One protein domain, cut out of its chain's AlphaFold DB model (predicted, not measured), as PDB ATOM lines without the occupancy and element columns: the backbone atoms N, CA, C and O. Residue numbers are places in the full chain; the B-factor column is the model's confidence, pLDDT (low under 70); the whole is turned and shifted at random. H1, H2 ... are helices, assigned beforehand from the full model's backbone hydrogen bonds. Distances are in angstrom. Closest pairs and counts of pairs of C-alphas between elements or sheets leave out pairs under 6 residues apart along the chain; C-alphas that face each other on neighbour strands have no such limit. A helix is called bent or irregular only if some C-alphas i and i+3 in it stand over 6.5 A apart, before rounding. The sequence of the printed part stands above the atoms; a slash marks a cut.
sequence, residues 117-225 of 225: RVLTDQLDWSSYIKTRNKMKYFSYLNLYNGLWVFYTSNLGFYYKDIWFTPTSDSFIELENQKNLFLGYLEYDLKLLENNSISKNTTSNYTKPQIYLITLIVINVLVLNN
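This is residues 117 to 225 of the 225 residues of the protein "Conserved domain protein" of Mycoplasma leachii (strain DSM 21131 / NCTC 10133 / N29 / PG50) (UniProt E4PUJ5). The end of long helix H1, short helix H2 and the beginning of H4 meet at a corner, while the unnamed residues 152 to 198 form a long loop leading to small H3; residues 216 to 225 stick out. The printed part has 109 residues, four named helices, H1 to H4 in order, and no named strand: all helix, with 49 residues in helices, under half. It is loose, radius of gyration of the C-alphas 17.4 A, and flat, 56 by 41 by 21 A.

H1, residues 123 to 141, and H2, residues 143 to 151, only just touch, only at the corner, with 3 pairs of C-alphas within 8 A, closest Ser 139 and Asn 145 at 7.0 A, about perpendicular at 86 degrees. H4, residues 208 to 223, touches H2 with residues 208 to 215 alone, closest C-alphas Phe 150 and Pro 208, 5.3 A, at a steep tilt of 43 degrees, opposite ways. H3, residues 199 to 203, touches no helix and is irregular, C-alphas 199 and 202 being 7.6 A apart. Every O i to N i+4 pair is within hydrogen-bond range in H1 and H2, 11 of 12 in H4, and 0 of 1 in H3, where 1 of 2 O i to N i+3 pairs is.

H1 measures 27.6 A from C-alpha 123 at (143.910, 211.467, 112.834); H4 measures 23.1 A, ending at C-alpha 223 (180.990, 192.018, 99.407).

The printed part has no cut; the link H2 to H3 is long, 47 residues. Mean pLDDT of the printed part is 74.4, with 40 residues under 70, among them 151 to 163 and 166 to 184.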
ATOM      1  N   ARG A 117     137.632 200.440 123.503       87.31
ATOM      2  CA  ARG A 117     137.820 200.436 122.052       87.31
ATOM      3  C   ARG A 117     138.743 201.572 121.638       87.31
ATOM      4  O   ARG A 117     138.539 202.717 122.034       87.31
ATOM      5  N   VAL A 118     139.718 201.255 120.799       85.94
ATOM      6  CA  VAL A 118     140.574 202.238 120.144       85.94
ATOM      7  C   VAL A 118     139.830 202.818 118.944       85.94
ATOM      8  O   VAL A 118     139.294 202.083 118.115       85.94
ATOM      9  N   LEU A 119     139.788 204.148 118.849       86.38
ATOM     10  CA  LEU A 119     139.191 204.856 117.718       86.38
ATOM     11  C   LEU A 119     140.184 204.887 116.552       86.38
ATOM     12  O   LEU A 119     141.094 205.713 116.520       86.38
ATOM     13  N   THR A 120     140.013 203.980 115.594       85.69
ATOM     14  CA  THR A 120     140.924 203.831 114.446       85.69
ATOM     15  C   THR A 120     140.726 204.884 113.359       85.69
ATOM     16  O   THR A 120     141.630 205.116 112.560       85.69
ATOM     17  N   ASP A 121     139.570 205.544 113.339       84.69
ATOM     18  CA  ASP A 121     139.179 206.468 112.264       84.69
ATOM     19  C   ASP A 121     139.663 207.909 112.503       84.69
ATOM     20  O   ASP A 121     139.401 208.811 111.710       84.69
ATOM     21  N   GLN A 122     140.364 208.143 113.614       87.94
ATOM     22  CA  GLN A 122     140.863 209.457 114.007       87.94
ATOM     23  C   GLN A 122     142.270 209.724 113.458       87.94
ATOM     24  O   GLN A 122     143.075 208.811 113.239       87.94
ATOM     25  N   LEU A 123     142.593 211.012 113.294       88.69
ATOM     26  CA  LEU A 123     143.910 211.467 112.834       88.69
ATOM     27  C   LEU A 123     145.040 210.894 113.708       88.69
ATOM     28  O   LEU A 123     146.062 210.457 113.176       88.69
ATOM     29  N   ASP A 124     144.820 210.828 115.020       88.00
ATOM     30  CA  ASP A 124     145.797 210.356 116.003       88.00
ATOM     31  C   ASP A 124     146.227 208.910 115.753       88.00
ATOM     32  O   ASP A 124     147.422 208.608 115.762       88.00
ATOM     33  N   TRP A 125     145.282 208.021 115.436       89.12
ATOM     34  CA  TRP A 125     145.592 206.627 115.116       89.12
ATOM     35  C   TRP A 125     146.418 206.513 113.835       89.12
ATOM     36  O   TRP A 125     147.414 205.786 113.777       89.12
ATOM     37  N   SER A 126     146.057 207.294 112.814       87.81
ATOM     38  CA  SER A 126     146.813 207.338 111.562       87.81
ATOM     39  C   SER A 126     148.243 207.858 111.771       87.81
ATOM     40  O   SER A 126     149.187 207.348 111.161       87.81
ATOM     41  N   SER A 127     148.420 208.841 112.661       90.38
ATOM     42  CA  SER A 127     149.719 209.400 113.040       90.38
ATOM     43  C   SER A 127     150.559 208.381 113.812       90.38
ATOM     44  O   SER A 127     151.733 208.172 113.487       90.38
ATOM     45  N   TYR A 128     149.941 207.677 114.763       88.94
ATOM     46  CA  TYR A 128     150.557 206.591 115.520       88.94
ATOM     47  C   TYR A 128     151.081 205.486 114.593       88.94
ATOM     48  O   TYR A 128     152.274 205.180 114.635       88.94
ATOM     49  N   ILE A 129     150.248 204.949 113.689       88.00
ATOM     50  CA  ILE A 129     150.665 203.888 112.754       88.00
ATOM     51  C   ILE A 129     151.805 204.365 111.847       88.00
ATOM     52  O   ILE A 129     152.787 203.646 111.656       88.00
ATOM     53  N   LYS A 130     151.710 205.578 111.286       89.00
ATOM     54  CA  LYS A 130     152.768 206.131 110.421       89.00
ATOM     55  C   LYS A 130     154.091 206.265 111.170       89.00
ATOM     56  O   LYS A 130     155.133 205.892 110.631       89.00
ATOM     57  N   THR A 131     154.052 206.783 112.394       86.81
ATOM     58  CA  THR A 131     155.241 206.960 113.236       86.81
ATOM     59  C   THR A 131     155.842 205.614 113.618       86.81
ATOM     60  O   THR A 131     157.048 205.426 113.464       86.81
ATOM     61  N   ARG A 132     155.011 204.640 114.004       84.94
ATOM     62  CA  ARG A 132     155.460 203.276 114.307       84.94
ATOM     63  C   ARG A 132     156.115 202.595 113.120       84.94
ATOM     64  O   ARG A 132     157.216 202.071 113.255       84.94
ATOM     65  N   ASN A 133     155.508 202.677 111.941       83.81
ATOM     66  CA  ASN A 133     156.094 202.109 110.732       83.81
ATOM     67  C   ASN A 133     157.448 202.752 110.405       83.81
ATOM     68  O   ASN A 133     158.405 202.036 110.121       83.81
ATOM     69  N   LYS A 134     157.570 204.085 110.504       83.75
ATOM     70  CA  LYS A 134     158.858 204.778 110.323       83.75
ATOM     71  C   LYS A 134     159.906 204.308 111.333       83.75
ATOM     72  O   LYS A 134     161.023 203.999 110.927       83.75
ATOM     73  N   MET A 135     159.546 204.212 112.612       78.06
ATOM     74  CA  MET A 135     160.459 203.766 113.668       78.06
ATOM     75  C   MET A 135     160.901 202.314 113.467       78.06
ATOM     76  O   MET A 135     162.067 201.989 113.674       78.06
ATOM     77  N   LYS A 136     160.003 201.451 112.984       75.31
ATOM     78  CA  LYS A 136     160.305 200.062 112.630       75.31
ATOM     79  C   LYS A 136     161.331 199.977 111.498       75.31
ATOM     80  O   LYS A 136     162.320 199.263 111.630       75.31
ATOM     81  N   TYR A 137     161.147 200.754 110.428       74.31
ATOM     82  CA  TYR A 137     162.122 200.822 109.334       74.31
ATOM     83  C   TYR A 137     163.467 201.405 109.774       74.31
ATOM     84  O   TYR A 137     164.508 200.854 109.424       74.31
ATOM     85  N   PHE A 138     163.460 202.475 110.571       74.12
ATOM     86  CA  PHE A 138     164.689 203.049 111.119       74.12
ATOM     87  C   PHE A 138     165.425 202.050 112.017       74.12
ATOM     88  O   PHE A 138     166.635 201.874 111.897       74.12
ATOM     89  N   SER A 139     164.683 201.334 112.860       66.88
ATOM     90  CA  SER A 139     165.229 200.277 113.704       66.88
ATOM     91  C   SER A 139     165.910 199.189 112.875       66.88
ATOM     92  O   SER A 139     167.003 198.775 113.245       66.88
ATOM     93  N   TYR A 140     165.336 198.751 111.743       65.75
ATOM     94  CA  TYR A 140     165.970 197.747 110.868       65.75
ATOM     95  C   TYR A 140     167.326 198.179 110.306       65.75
ATOM     96  O   TYR A 140     168.203 197.342 110.113       65.75
ATOM     97  N   LEU A 141     167.500 199.474 110.043       66.31
ATOM     98  CA  LEU A 141     168.761 200.028 109.550       66.31
ATOM     99  C   LEU A 141     169.778 200.242 110.678       66.31
ATOM    100  O   LEU A 141     170.982 200.280 110.432       66.31
ATOM    101  N   ASN A 142     169.314 200.345 111.923       71.25
ATOM    102  CA  ASN A 142     170.165 200.448 113.097       71.25
ATOM    103  C   ASN A 142     170.651 199.055 113.535       71.25
ATOM    104  O   ASN A 142     170.138 198.440 114.472       71.25
ATOM    105  N   LEU A 143     171.673 198.561 112.836       67.25
ATOM    106  CA  LEU A 143     172.277 197.238 113.046       67.25
ATOM    107  C   LEU A 143     172.813 197.032 114.472       67.25
ATOM    108  O   LEU A 143     172.771 195.921 114.998       67.25
ATOM    109  N   TYR A 144     173.276 198.111 115.106       71.06
ATOM    110  CA  TYR A 144     173.739 198.093 116.490       71.06
ATOM    111  C   TYR A 144     172.594 197.720 117.443       71.06
ATOM    112  O   TYR A 144     172.740 196.818 118.263       71.06
ATOM    113  N   ASN A 145     171.421 198.331 117.273       68.75
ATOM    114  CA  ASN A 145     170.230 198.040 118.071       68.75
ATOM    115  C   ASN A 145     169.802 196.559 117.942       68.75
ATOM    116  O   ASN A 145     169.667 195.866 118.950       68.75
ATOM    117  N   GLY A 146     169.701 196.030 116.716       68.81
ATOM    118  CA  GLY A 146     169.282 194.638 116.475       68.81
ATOM    119  C   GLY A 146     170.195 193.575 117.107       68.81
ATOM    120  O   GLY A 146     169.701 192.585 117.651       68.81
ATOM    121  N   LEU A 147     171.518 193.787 117.089       72.69
ATOM    122  CA  LEU A 147     172.492 192.885 117.719       72.69
ATOM    123  C   LEU A 147     172.370 192.877 119.243       72.69
ATOM    124  O   LEU A 147     172.368 191.810 119.857       72.69
ATOM    125  N   TRP A 148     172.231 194.051 119.856       71.19
ATOM    126  CA  TRP A 148     172.106 194.164 121.306       71.19
ATOM    127  C   TRP A 148     170.777 193.625 121.826       71.19
ATOM    128  O   TRP A 148     170.761 192.947 122.851       71.19
ATOM    129  N   VAL A 149     169.675 193.841 121.107       70.94
ATOM    130  CA  VAL A 149     168.378 193.233 121.442       70.94
ATOM    131  C   VAL A 149     168.458 191.703 121.355       70.94
ATOM    132  O   VAL A 149     167.951 191.011 122.240       70.94
ATOM    133  N   PHE A 150     169.130 191.163 120.330       71.44
ATOM    134  CA  PHE A 150     169.362 189.720 120.202       71.44
ATOM    135  C   PHE A 150     170.220 189.177 121.354       71.44
ATOM    136  O   PHE A 150     169.836 188.200 121.995       71.44
ATOM    137  N   TYR A 151     171.342 189.834 121.663       69.62
ATOM    138  CA  TYR A 151     172.254 189.435 122.738       69.62
ATOM    139  C   TYR A 151     171.584 189.465 124.117       69.62
ATOM    140  O   TYR A 151     171.727 188.539 124.912       69.62
ATOM    141  N   THR A 152     170.796 190.504 124.386       69.44
ATOM    142  CA  THR A 152     170.100 190.691 125.670       69.44
ATOM    143  C   THR A 152     168.792 189.908 125.766       69.44
ATOM    144  O   THR A 152     168.069 190.040 126.754       69.44
ATOM    145  N   SER A 153     168.474 189.081 124.761       64.81
ATOM    146  CA  SER A 153     167.260 188.262 124.713       64.81
ATOM    147  C   SER A 153     165.989 189.066 124.983       64.81
ATOM    148  O   SER A 153     165.104 188.596 125.693       64.81
ATOM    149  N   ASN A 154     165.892 190.277 124.421       61.75
ATOM    150  CA  ASN A 154     164.757 191.194 124.586       61.75
ATOM    151  C   ASN A 154     164.536 191.748 125.994       61.75
ATOM    152  O   ASN A 154     163.552 192.458 126.207       61.75
ATOM    153  N   LEU A 155     165.391 191.403 126.955       58.00
ATOM    154  CA  LEU A 155     165.096 191.708 128.340       58.00
ATOM    155  C   LEU A 155     165.549 193.105 128.708       58.00
ATOM    156  O   LEU A 155     164.750 193.758 129.349       58.00
ATOM    157  N   GLY A 156     166.713 193.603 128.263       54.06
ATOM    158  CA  GLY A 156     167.166 195.005 128.420       54.06
ATOM    159  C   GLY A 156     167.197 195.588 129.852       54.06
ATOM    160  O   GLY A 156     167.815 196.621 130.078       54.06
ATOM    161  N   PHE A 157     166.559 194.917 130.803       57.94
ATOM    162  CA  PHE A 157     166.334 195.243 132.192       57.94
ATOM    163  C   PHE A 157     167.142 194.250 133.021       57.94
ATOM    164  O   PHE A 157     167.155 193.043 132.742       57.94
ATOM    165  N   TYR A 158     167.808 194.748 134.056       54.25
ATOM    166  CA  TYR A 158     168.414 193.889 135.061       54.25
ATOM    167  C   TYR A 158     167.298 193.188 135.848       54.25
ATOM    168  O   TYR A 158     166.617 193.792 136.665       54.25
ATOM    169  N   TYR A 159     167.118 191.887 135.603       51.19
ATOM    170  CA  TYR A 159     166.031 191.048 136.145       51.19
ATOM    171  C   TYR A 159     165.991 190.949 137.685       51.19
ATOM    172  O   TYR A 159     165.111 190.295 138.235       51.19
ATOM    173  N   LYS A 160     166.978 191.526 138.378       54.78
ATOM    174  CA  LYS A 160     167.144 191.449 139.835       54.78
ATOM    175  C   LYS A 160     166.810 192.750 140.565       54.78
ATOM    176  O   LYS A 160     166.811 192.736 141.791       54.78
ATOM    177  N   ASP A 161     166.526 193.832 139.843       59.78
ATOM    178  CA  ASP A 161     166.212 195.115 140.466       59.78
ATOM    179  C   ASP A 161     164.707 195.291 140.640       59.78
ATOM    180  O   ASP A 161     163.895 194.891 139.799       59.78
ATOM    181  N   ILE A 162     164.324 195.923 141.748       63.91
ATOM    182  CA  ILE A 162     162.925 196.219 142.032       63.91
ATOM    183  C   ILE A 162     162.364 197.143 140.943       63.91
ATOM    184  O   ILE A 162     162.899 198.210 140.661       63.91
ATOM    185  N   TRP A 163     161.241 196.740 140.349       67.56
ATOM    186  CA  TRP A 163     160.523 197.447 139.277       67.56
ATOM    187  C   TRP A 163     159.693 198.650 139.777       67.56
ATOM    188  O   TRP A 163     158.852 199.190 139.063       67.56
ATOM    189  N   PHE A 164     159.915 199.078 141.015       70.38
ATOM    190  CA  PHE A 164     159.294 200.226 141.659       70.38
ATOM    191  C   PHE A 164     160.327 200.948 142.533       70.38
ATOM    192  O   PHE A 164     161.128 200.330 143.230       70.38
ATOM    193  N   THR A 165     160.312 202.275 142.521       70.25
ATOM    194  CA  THR A 165     161.192 203.066 143.388       70.25
ATOM    195  C   THR A 165     160.508 203.246 144.739       70.25
ATOM    196  O   THR A 165     159.405 203.777 144.745       70.25
ATOM    197  N   PRO A 166     161.114 202.896 145.888       64.56
ATOM    198  CA  PRO A 166     160.478 203.036 147.205       64.56
ATOM    199  C   PRO A 166     159.852 204.414 147.459       64.56
ATOM    200  O   PRO A 166     158.806 204.511 148.088       64.56
ATOM    201  N   THR A 167     160.483 205.465 146.939       64.06
ATOM    202  CA  THR A 167     160.094 206.870 147.092       64.06
ATOM    203  C   THR A 167     159.106 207.383 146.045       64.06
ATOM    204  O   THR A 167     158.652 208.520 146.154       64.06
ATOM    205  N   SER A 168     158.769 206.586 145.028       65.94
ATOM    206  CA  SER A 168     157.783 206.970 144.016       65.94
ATOM    207  C   SER A 168     156.375 206.613 144.495       65.94
ATOM    208  O   SER A 168     156.124 205.551 145.049       65.94
ATOM    209  N   ASP A 169     155.418 207.503 144.254       62.47
ATOM    210  CA  ASP A 169     154.033 207.299 144.701       62.47
ATOM    211  C   ASP A 169     153.101 206.930 143.554       62.47
ATOM    212  O   ASP A 169     151.895 206.795 143.740       62.47
ATOM    213  N   SER A 170     153.610 206.869 142.322       60.50
ATOM    214  CA  SER A 170     152.726 206.996 141.159       60.50
ATOM    215  C   SER A 170     153.165 206.281 139.895       60.50
ATOM    216  O   SER A 170     152.321 206.122 139.002       60.50
ATOM    217  N   PHE A 171     154.431 205.888 139.767       65.12
ATOM    218  CA  PHE A 171     154.914 205.272 138.537       65.12
ATOM    219  C   PHE A 171     156.024 204.255 138.783       65.12
ATOM    220  O   PHE A 171     156.942 204.478 139.570       65.12
ATOM    221  N   ILE A 172     155.916 203.138 138.067       69.00
ATOM    222  CA  ILE A 172     156.980 202.162 137.855       69.00
ATOM    223  C   ILE A 172     158.096 202.880 137.092       69.00
ATOM    224  O   ILE A 172     157.910 203.298 135.947       69.00
ATOM    225  N   GLU A 173     159.241 203.042 137.742       68.50
ATOM    226  CA  GLU A 173     160.419 203.695 137.186       68.50
ATOM    227  C   GLU A 173     161.408 202.626 136.723       68.50
ATOM    228  O   GLU A 173     162.226 202.123 137.486       68.50
ATOM    229  N   LEU A 174     161.316 202.253 135.448       69.06
ATOM    230  CA  LEU A 174     162.261 201.311 134.839       69.06
ATOM    231  C   LEU A 174     163.407 202.027 134.121       69.06
ATOM    232  O   LEU A 174     164.287 201.368 133.582       69.06
ATOM    233  N   GLU A 175     163.392 203.361 134.054       68.19
ATOM    234  CA  GLU A 175     164.377 204.125 133.280       68.19
ATOM    235  C   GLU A 175     165.789 203.983 133.839       68.19
ATOM    236  O   GLU A 175     166.716 203.771 133.066       68.19
ATOM    237  N   ASN A 176     165.942 203.952 135.164       64.88
ATOM    238  CA  ASN A 176     167.238 203.715 135.807       64.88
ATOM    239  C   ASN A 176     167.788 202.302 135.536       64.88
ATOM    240  O   ASN A 176     168.990 202.078 135.633       64.88
ATOM    241  N   GLN A 177     166.920 201.358 135.156       66.19
ATOM    242  CA  GLN A 177     167.306 200.001 134.757       66.19
ATOM    243  C   GLN A 177     167.616 199.894 133.257       66.19
ATOM    244  O   GLN A 177     168.110 198.860 132.805       66.19
ATOM    245  N   LYS A 178     167.324 200.940 132.471       67.00
ATOM    246  CA  LYS A 178     167.617 200.979 131.040       67.00
ATOM    247  C   LYS A 178     169.039 201.480 130.817       67.00
ATOM    248  O   LYS A 178     169.367 202.640 131.037       67.00
ATOM    249  N   ASN A 179     169.882 200.626 130.257       67.31
ATOM    250  CA  ASN A 179     171.100 201.059 129.590       67.31
ATOM    251  C   ASN A 179     170.769 201.914 128.347       67.31
ATOM    252  O   ASN A 179     170.158 201.425 127.394       67.31
ATOM    253  N   LEU A 180     171.214 203.172 128.342       65.75
ATOM    254  CA  LEU A 180     171.026 204.120 127.233       65.75
ATOM    255  C   LEU A 180     171.683 203.670 125.916       65.75
ATOM    256  O   LEU A 180     171.300 204.135 124.846       65.75
ATOM    257  N   PHE A 181     172.664 202.771 125.986       63.84
ATOM    258  CA  PHE A 181     173.362 202.216 124.829       63.84
ATOM    259  C   PHE A 181     172.722 200.930 124.301       63.84
ATOM    260  O   PHE A 181     173.157 200.426 123.269       63.84
ATOM    261  N   LEU A 182     171.715 200.376 124.982       66.12
ATOM    262  CA  LEU A 182     170.982 199.213 124.493       66.12
ATOM    263  C   LEU A 182     169.711 199.663 123.782       66.12
ATOM    264  O   LEU A 182     169.004 200.568 124.218       66.12
ATOM    265  N   GLY A 183     169.418 199.003 122.669       65.94
ATOM    266  CA  GLY A 183     168.107 199.096 122.058       65.94
ATOM    267  C   GLY A 183     167.083 198.277 122.838       65.94
ATOM    268  O   GLY A 183     167.402 197.202 123.343       65.94
ATOM    269  N   TYR A 184     165.852 198.779 122.923       69.19
ATOM    270  CA  TYR A 184     164.736 198.087 123.567       69.19
ATOM    271  C   TYR A 184     163.723 197.648 122.527       69.19
ATOM    272  O   TYR A 184     163.524 198.318 121.512       69.19
ATOM    273  N   LEU A 185     163.047 196.534 122.802       70.00
ATOM    274  CA  LEU A 185     161.916 196.133 121.988       70.00
ATOM    275  C   LEU A 185     160.803 197.172 122.063       70.00
ATOM    276  O   LEU A 185     160.258 197.456 123.130       70.00
ATOM    277  N   GLU A 186     160.393 197.646 120.897       71.12
ATOM    278  CA  GLU A 186     159.138 198.357 120.737       71.12
ATOM    279  C   GLU A 186     158.065 197.383 120.241       71.12
ATOM    280  O   GLU A 186     158.242 196.697 119.231       71.12
ATOM    281  N   TYR A 187     156.949 197.310 120.965       75.88
ATOM    282  CA  TYR A 187     155.791 196.497 120.596       75.88
ATOM    283  C   TYR A 187     154.718 197.341 119.908       75.88
ATOM    284  O   TYR A 187     154.386 198.449 120.338       75.88
ATOM    285  N   ASP A 188     154.134 196.795 118.851       80.00
ATOM    286  CA  ASP A 188     153.015 197.409 118.152       80.00
ATOM    287  C   ASP A 188     151.700 197.015 118.831       80.00
ATOM    288  O   ASP A 188     151.467 195.839 119.135       80.00
ATOM    289  N   LEU A 189     150.811 197.991 119.032       85.00
ATOM    290  CA  LEU A 189     149.440 197.735 119.475       85.00
ATOM    291  C   LEU A 189     148.728 196.779 118.508       85.00
ATOM    292  O   LEU A 189     148.469 197.117 117.353       85.00
ATOM    293  N   LYS A 190     148.393 195.585 118.996       86.25
ATOM    294  CA  LYS A 190     147.584 194.599 118.281       86.25
ATOM    295  C   LYS A 190     146.129 194.756 118.702       86.25
ATOM    296  O   LYS A 190     145.811 194.546 119.869       86.25
ATOM    297  N   LEU A 191     145.256 195.093 117.758       87.56
ATOM    298  CA  LEU A 191     143.819 195.206 118.006       87.56
ATOM    299  C   LEU A 191     143.105 193.867 117.757       87.56
ATOM    300  O   LEU A 191     143.520 193.077 116.907       87.56
ATOM    301  N   LEU A 192     142.053 193.607 118.528       87.06
ATOM    302  CA  LEU A 192     141.067 192.551 118.286       87.06
ATOM    303  C   LEU A 192     139.998 193.041 117.292       87.06
ATOM    304  O   LEU A 192     139.936 194.225 116.974       87.06
ATOM    305  N   GLU A 193     139.124 192.145 116.829       83.81
ATOM    306  CA  GLU A 193     138.054 192.464 115.859       83.81
ATOM    307  C   GLU A 193     137.092 193.563 116.339       83.81
ATOM    308  O   GLU A 193     136.481 194.272 115.548       83.81
ATOM    309  N   ASN A 194     136.971 193.741 117.653       85.38
ATOM    310  CA  ASN A 194     136.167 194.784 118.282       85.38
ATOM    311  C   ASN A 194     136.932 196.109 118.485       85.38
ATOM    312  O   ASN A 194     136.424 196.962 119.215       85.38
ATOM    313  N   ASN A 195     138.129 196.263 117.909       86.69
ATOM    314  CA  ASN A 195     139.069 197.371 118.106       86.69
ATOM    315  C   ASN A 195     139.588 197.554 119.545       86.69
ATOM    316  O   ASN A 195     140.116 198.617 119.866       86.69
ATOM    317  N   SER A 196     139.472 196.559 120.432       86.38
ATOM    318  CA  SER A 196     140.121 196.617 121.750       86.38
ATOM    319  C   SER A 196     141.561 196.102 121.690       86.38
ATOM    320  O   SER A 196     141.920 195.305 120.817       86.38
ATOM    321  N   ILE A 197     142.417 196.568 122.603       86.44
ATOM    322  CA  ILE A 197     143.826 196.160 122.634       86.44
ATOM    323  C   ILE A 197     143.921 194.699 123.088       86.44
ATOM    324  O   ILE A 197     143.399 194.306 124.132       86.44
ATOM    325  N   SER A 198     144.614 193.879 122.302       85.31
ATOM    326  CA  SER A 198     144.869 192.481 122.621       85.31
ATOM    327  C   SER A 198     145.783 192.360 123.840       85.31
ATOM    328  O   SER A 198     146.832 192.999 123.912       85.31
ATOM    329  N   LYS A 199     145.447 191.445 124.757       79.25
ATOM    330  CA  LYS A 199     146.292 191.109 125.919       79.25
ATOM    331  C   LYS A 199     147.712 190.689 125.520       79.25
ATOM    332  O   LYS A 199     148.664 190.959 126.238       79.25
ATOM    333  N   ASN A 200     147.857 190.094 124.336       77.31
ATOM    334  CA  ASN A 200     149.136 189.623 123.807       77.31
ATOM    335  C   ASN A 200     149.858 190.689 122.970       77.31
ATOM    336  O   ASN A 200     150.693 190.354 122.136       77.31
ATOM    337  N   THR A 201     149.551 191.977 123.142       79.25
ATOM    338  CA  THR A 201     150.240 193.032 122.386       79.25
ATOM    339  C   THR A 201     151.737 193.096 122.694       79.25
ATOM    340  O   THR A 201     152.517 193.488 121.836       79.25
ATOM    341  N   THR A 202     152.153 192.661 123.886       73.75
ATOM    342  CA  THR A 202     153.558 192.637 124.320       73.75
ATOM    343  C   THR A 202     154.406 191.613 123.569       73.75
ATOM    344  O   THR A 202     155.625 191.743 123.541       73.75
ATOM    345  N   SER A 203     153.792 190.622 122.912       75.38
ATOM    346  CA  SER A 203     154.496 189.685 122.025       75.38
ATOM    347  C   SER A 203     154.514 190.136 120.562       75.38
ATOM    348  O   SER A 203     155.146 189.491 119.726       75.38
ATOM    349  N   ASN A 204     153.855 191.253 120.241       77.00
ATOM    350  CA  ASN A 204     153.805 191.818 118.899       77.00
ATOM    351  C   ASN A 204     154.951 192.810 118.676       77.00
ATOM    352  O   ASN A 204     154.744 194.012 118.522       77.00
ATOM    353  N   TYR A 205     156.174 192.296 118.688       77.19
ATOM    354  CA  TYR A 205     157.377 193.063 118.393       77.19
ATOM    355  C   TYR A 205     158.109 192.473 117.193       77.19
ATOM    356  O   TYR A 205     157.904 191.327 116.776       77.19
ATOM    357  N   THR A 206     158.996 193.275 116.628       73.50
ATOM    358  CA  THR A 206     159.851 192.845 115.530       73.50
ATOM    359  C   THR A 206     160.895 191.857 116.035       73.50
ATOM    360  O   THR A 206     161.753 192.203 116.842       73.50
ATOM    361  N   LYS A 207     160.832 190.615 115.547       76.25
ATOM    362  CA  LYS A 207     161.750 189.549 115.954       76.25
ATOM    363  C   LYS A 207     163.219 189.929 115.678       76.25
ATOM    364  O   LYS A 207     163.536 190.224 114.523       76.25
ATOM    365  N   PRO A 208     164.128 189.838 116.670       72.69
ATOM    366  CA  PRO A 208     165.547 190.176 116.510       72.69
ATOM    367  C   PRO A 208     166.252 189.410 115.378       72.69
ATOM    368  O   PRO A 208     167.166 189.922 114.737       72.69
ATOM    369  N   GLN A 209     165.786 188.199 115.060       76.31
ATOM    370  CA  GLN A 209     166.327 187.386 113.966       76.31
ATOM    371  C   GLN A 209     166.190 188.062 112.593       76.31
ATOM    372  O   GLN A 209     167.026 187.840 111.721       76.31
ATOM    373  N   ILE A 210     165.168 188.902 112.396       75.81
ATOM    374  CA  ILE A 210     164.967 189.632 111.135       75.81
ATOM    375  C   ILE A 210     166.152 190.574 110.881       75.81
ATOM    376  O   ILE A 210     166.630 190.654 109.755       75.81
ATOM    377  N   TYR A 211     166.692 191.199 111.931       72.94
ATOM    378  CA  TYR A 211     167.846 192.096 111.833       72.94
ATOM    379  C   TYR A 211     169.114 191.355 111.398       72.94
ATOM    380  O   TYR A 211     169.842 191.844 110.536       72.94
ATOM    381  N   LEU A 212     169.356 190.155 111.942       72.81
ATOM    382  CA  LEU A 212     170.488 189.314 111.537       72.81
ATOM    383  C   LEU A 212     170.400 188.932 110.056       72.81
ATOM    384  O   LEU A 212     171.394 189.016 109.340       72.81
ATOM    385  N   ILE A 213     169.204 188.569 109.581       80.44
ATOM    386  CA  ILE A 213     168.978 188.243 108.166       80.44
ATOM    387  C   ILE A 213     169.254 189.467 107.288       80.44
ATOM    388  O   ILE A 213     169.988 189.358 106.307       80.44
ATOM    389  N   THR A 214     168.730 190.644 107.645       76.75
ATOM    390  CA  THR A 214     168.991 191.890 106.909       76.75
ATOM    391  C   THR A 214     170.485 192.225 106.864       76.75
ATOM    392  O   THR A 214     170.990 192.602 105.810       76.75
ATOM    393  N   LEU A 215     171.216 192.025 107.964       75.62
ATOM    394  CA  LEU A 215     172.661 192.261 108.038       75.62
ATOM    395  C   LEU A 215     173.462 191.311 107.142       75.62
ATOM    396  O   LEU A 215     174.415 191.745 106.494       75.62
ATOM    397  N   ILE A 216     173.081 190.033 107.081       81.69
ATOM    398  CA  ILE A 216     173.707 189.057 106.177       81.69
ATOM    399  C   ILE A 216     173.468 189.471 104.723       81.69
ATOM    400  O   ILE A 216     174.409 189.501 103.938       81.69
ATOM    401  N   VAL A 217     172.235 189.848 104.373       84.94
ATOM    402  CA  VAL A 217     171.879 190.279 103.011       84.94
ATOM    403  C   VAL A 217     172.678 191.516 102.595       84.94
ATOM    404  O   VAL A 217     173.249 191.526 101.508       84.94
ATOM    405  N   ILE A 218     172.767 192.534 103.458       83.25
ATOM    406  CA  ILE A 218     173.556 193.743 103.182       83.25
ATOM    407  C   ILE A 218     175.037 193.395 103.021       83.25
ATOM    408  O   ILE A 218     175.649 193.832 102.054       83.25
ATOM    409  N   ASN A 219     175.610 192.586 103.917       80.94
ATOM    410  CA  ASN A 219     177.014 192.187 103.806       80.94
ATOM    411  C   ASN A 219     177.296 191.443 102.501       80.94
ATOM    412  O   ASN A 219     178.273 191.756 101.834       80.94
ATOM    413  N   VAL A 220     176.437 190.501 102.103       86.50
ATOM    414  CA  VAL A 220     176.598 189.769 100.838       86.50
ATOM    415  C   VAL A 220     176.510 190.714  99.637       86.50
ATOM    416  O   VAL A 220     177.302 190.585  98.709       86.50
ATOM    417  N   LEU A 221     175.591 191.683  99.649       85.00
ATOM    418  CA  LEU A 221     175.461 192.670  98.570       85.00
ATOM    419  C   LEU A 221     176.637 193.654  98.505       85.00
ATOM    420  O   LEU A 221     176.986 194.100  97.418       85.00
ATOM    421  N   VAL A 222     177.233 194.005  99.647       84.62
ATOM    422  CA  VAL A 222     178.412 194.884  99.714       84.62
ATOM    423  C   VAL A 222     179.694 194.131  99.357       84.62
ATOM    424  O   VAL A 222     180.564 194.719  98.739       84.62
ATOM    425  N   LEU A 223     179.818 192.850  99.716       72.25
ATOM    426  CA  LEU A 223     180.990 192.018  99.407       72.25
ATOM    427  C   LEU A 223     181.022 191.519  97.955       72.25
ATOM    428  O   LEU A 223     182.096 191.196  97.456       72.25
ATOM    429  N   ASN A 224     179.864 191.417  97.298       61.88
ATOM    430  CA  ASN A 224     179.754 191.003  95.894       61.88
ATOM    431  C   ASN A 224     179.783 192.179  94.895       61.88
ATOM    432  O   ASN A 224     179.649 191.936  93.695       61.88
ATOM    433  N   ASN A 225     179.935 193.417  95.375       53.50
ATOM    434  CA  ASN A 225     180.200 194.617  94.572       53.50
ATOM    435  C   ASN A 225     181.634 195.095  94.814       53.50
ATOM    436  O   ASN A 225     182.225 195.641  93.857       53.50
TER     437      ASN A 225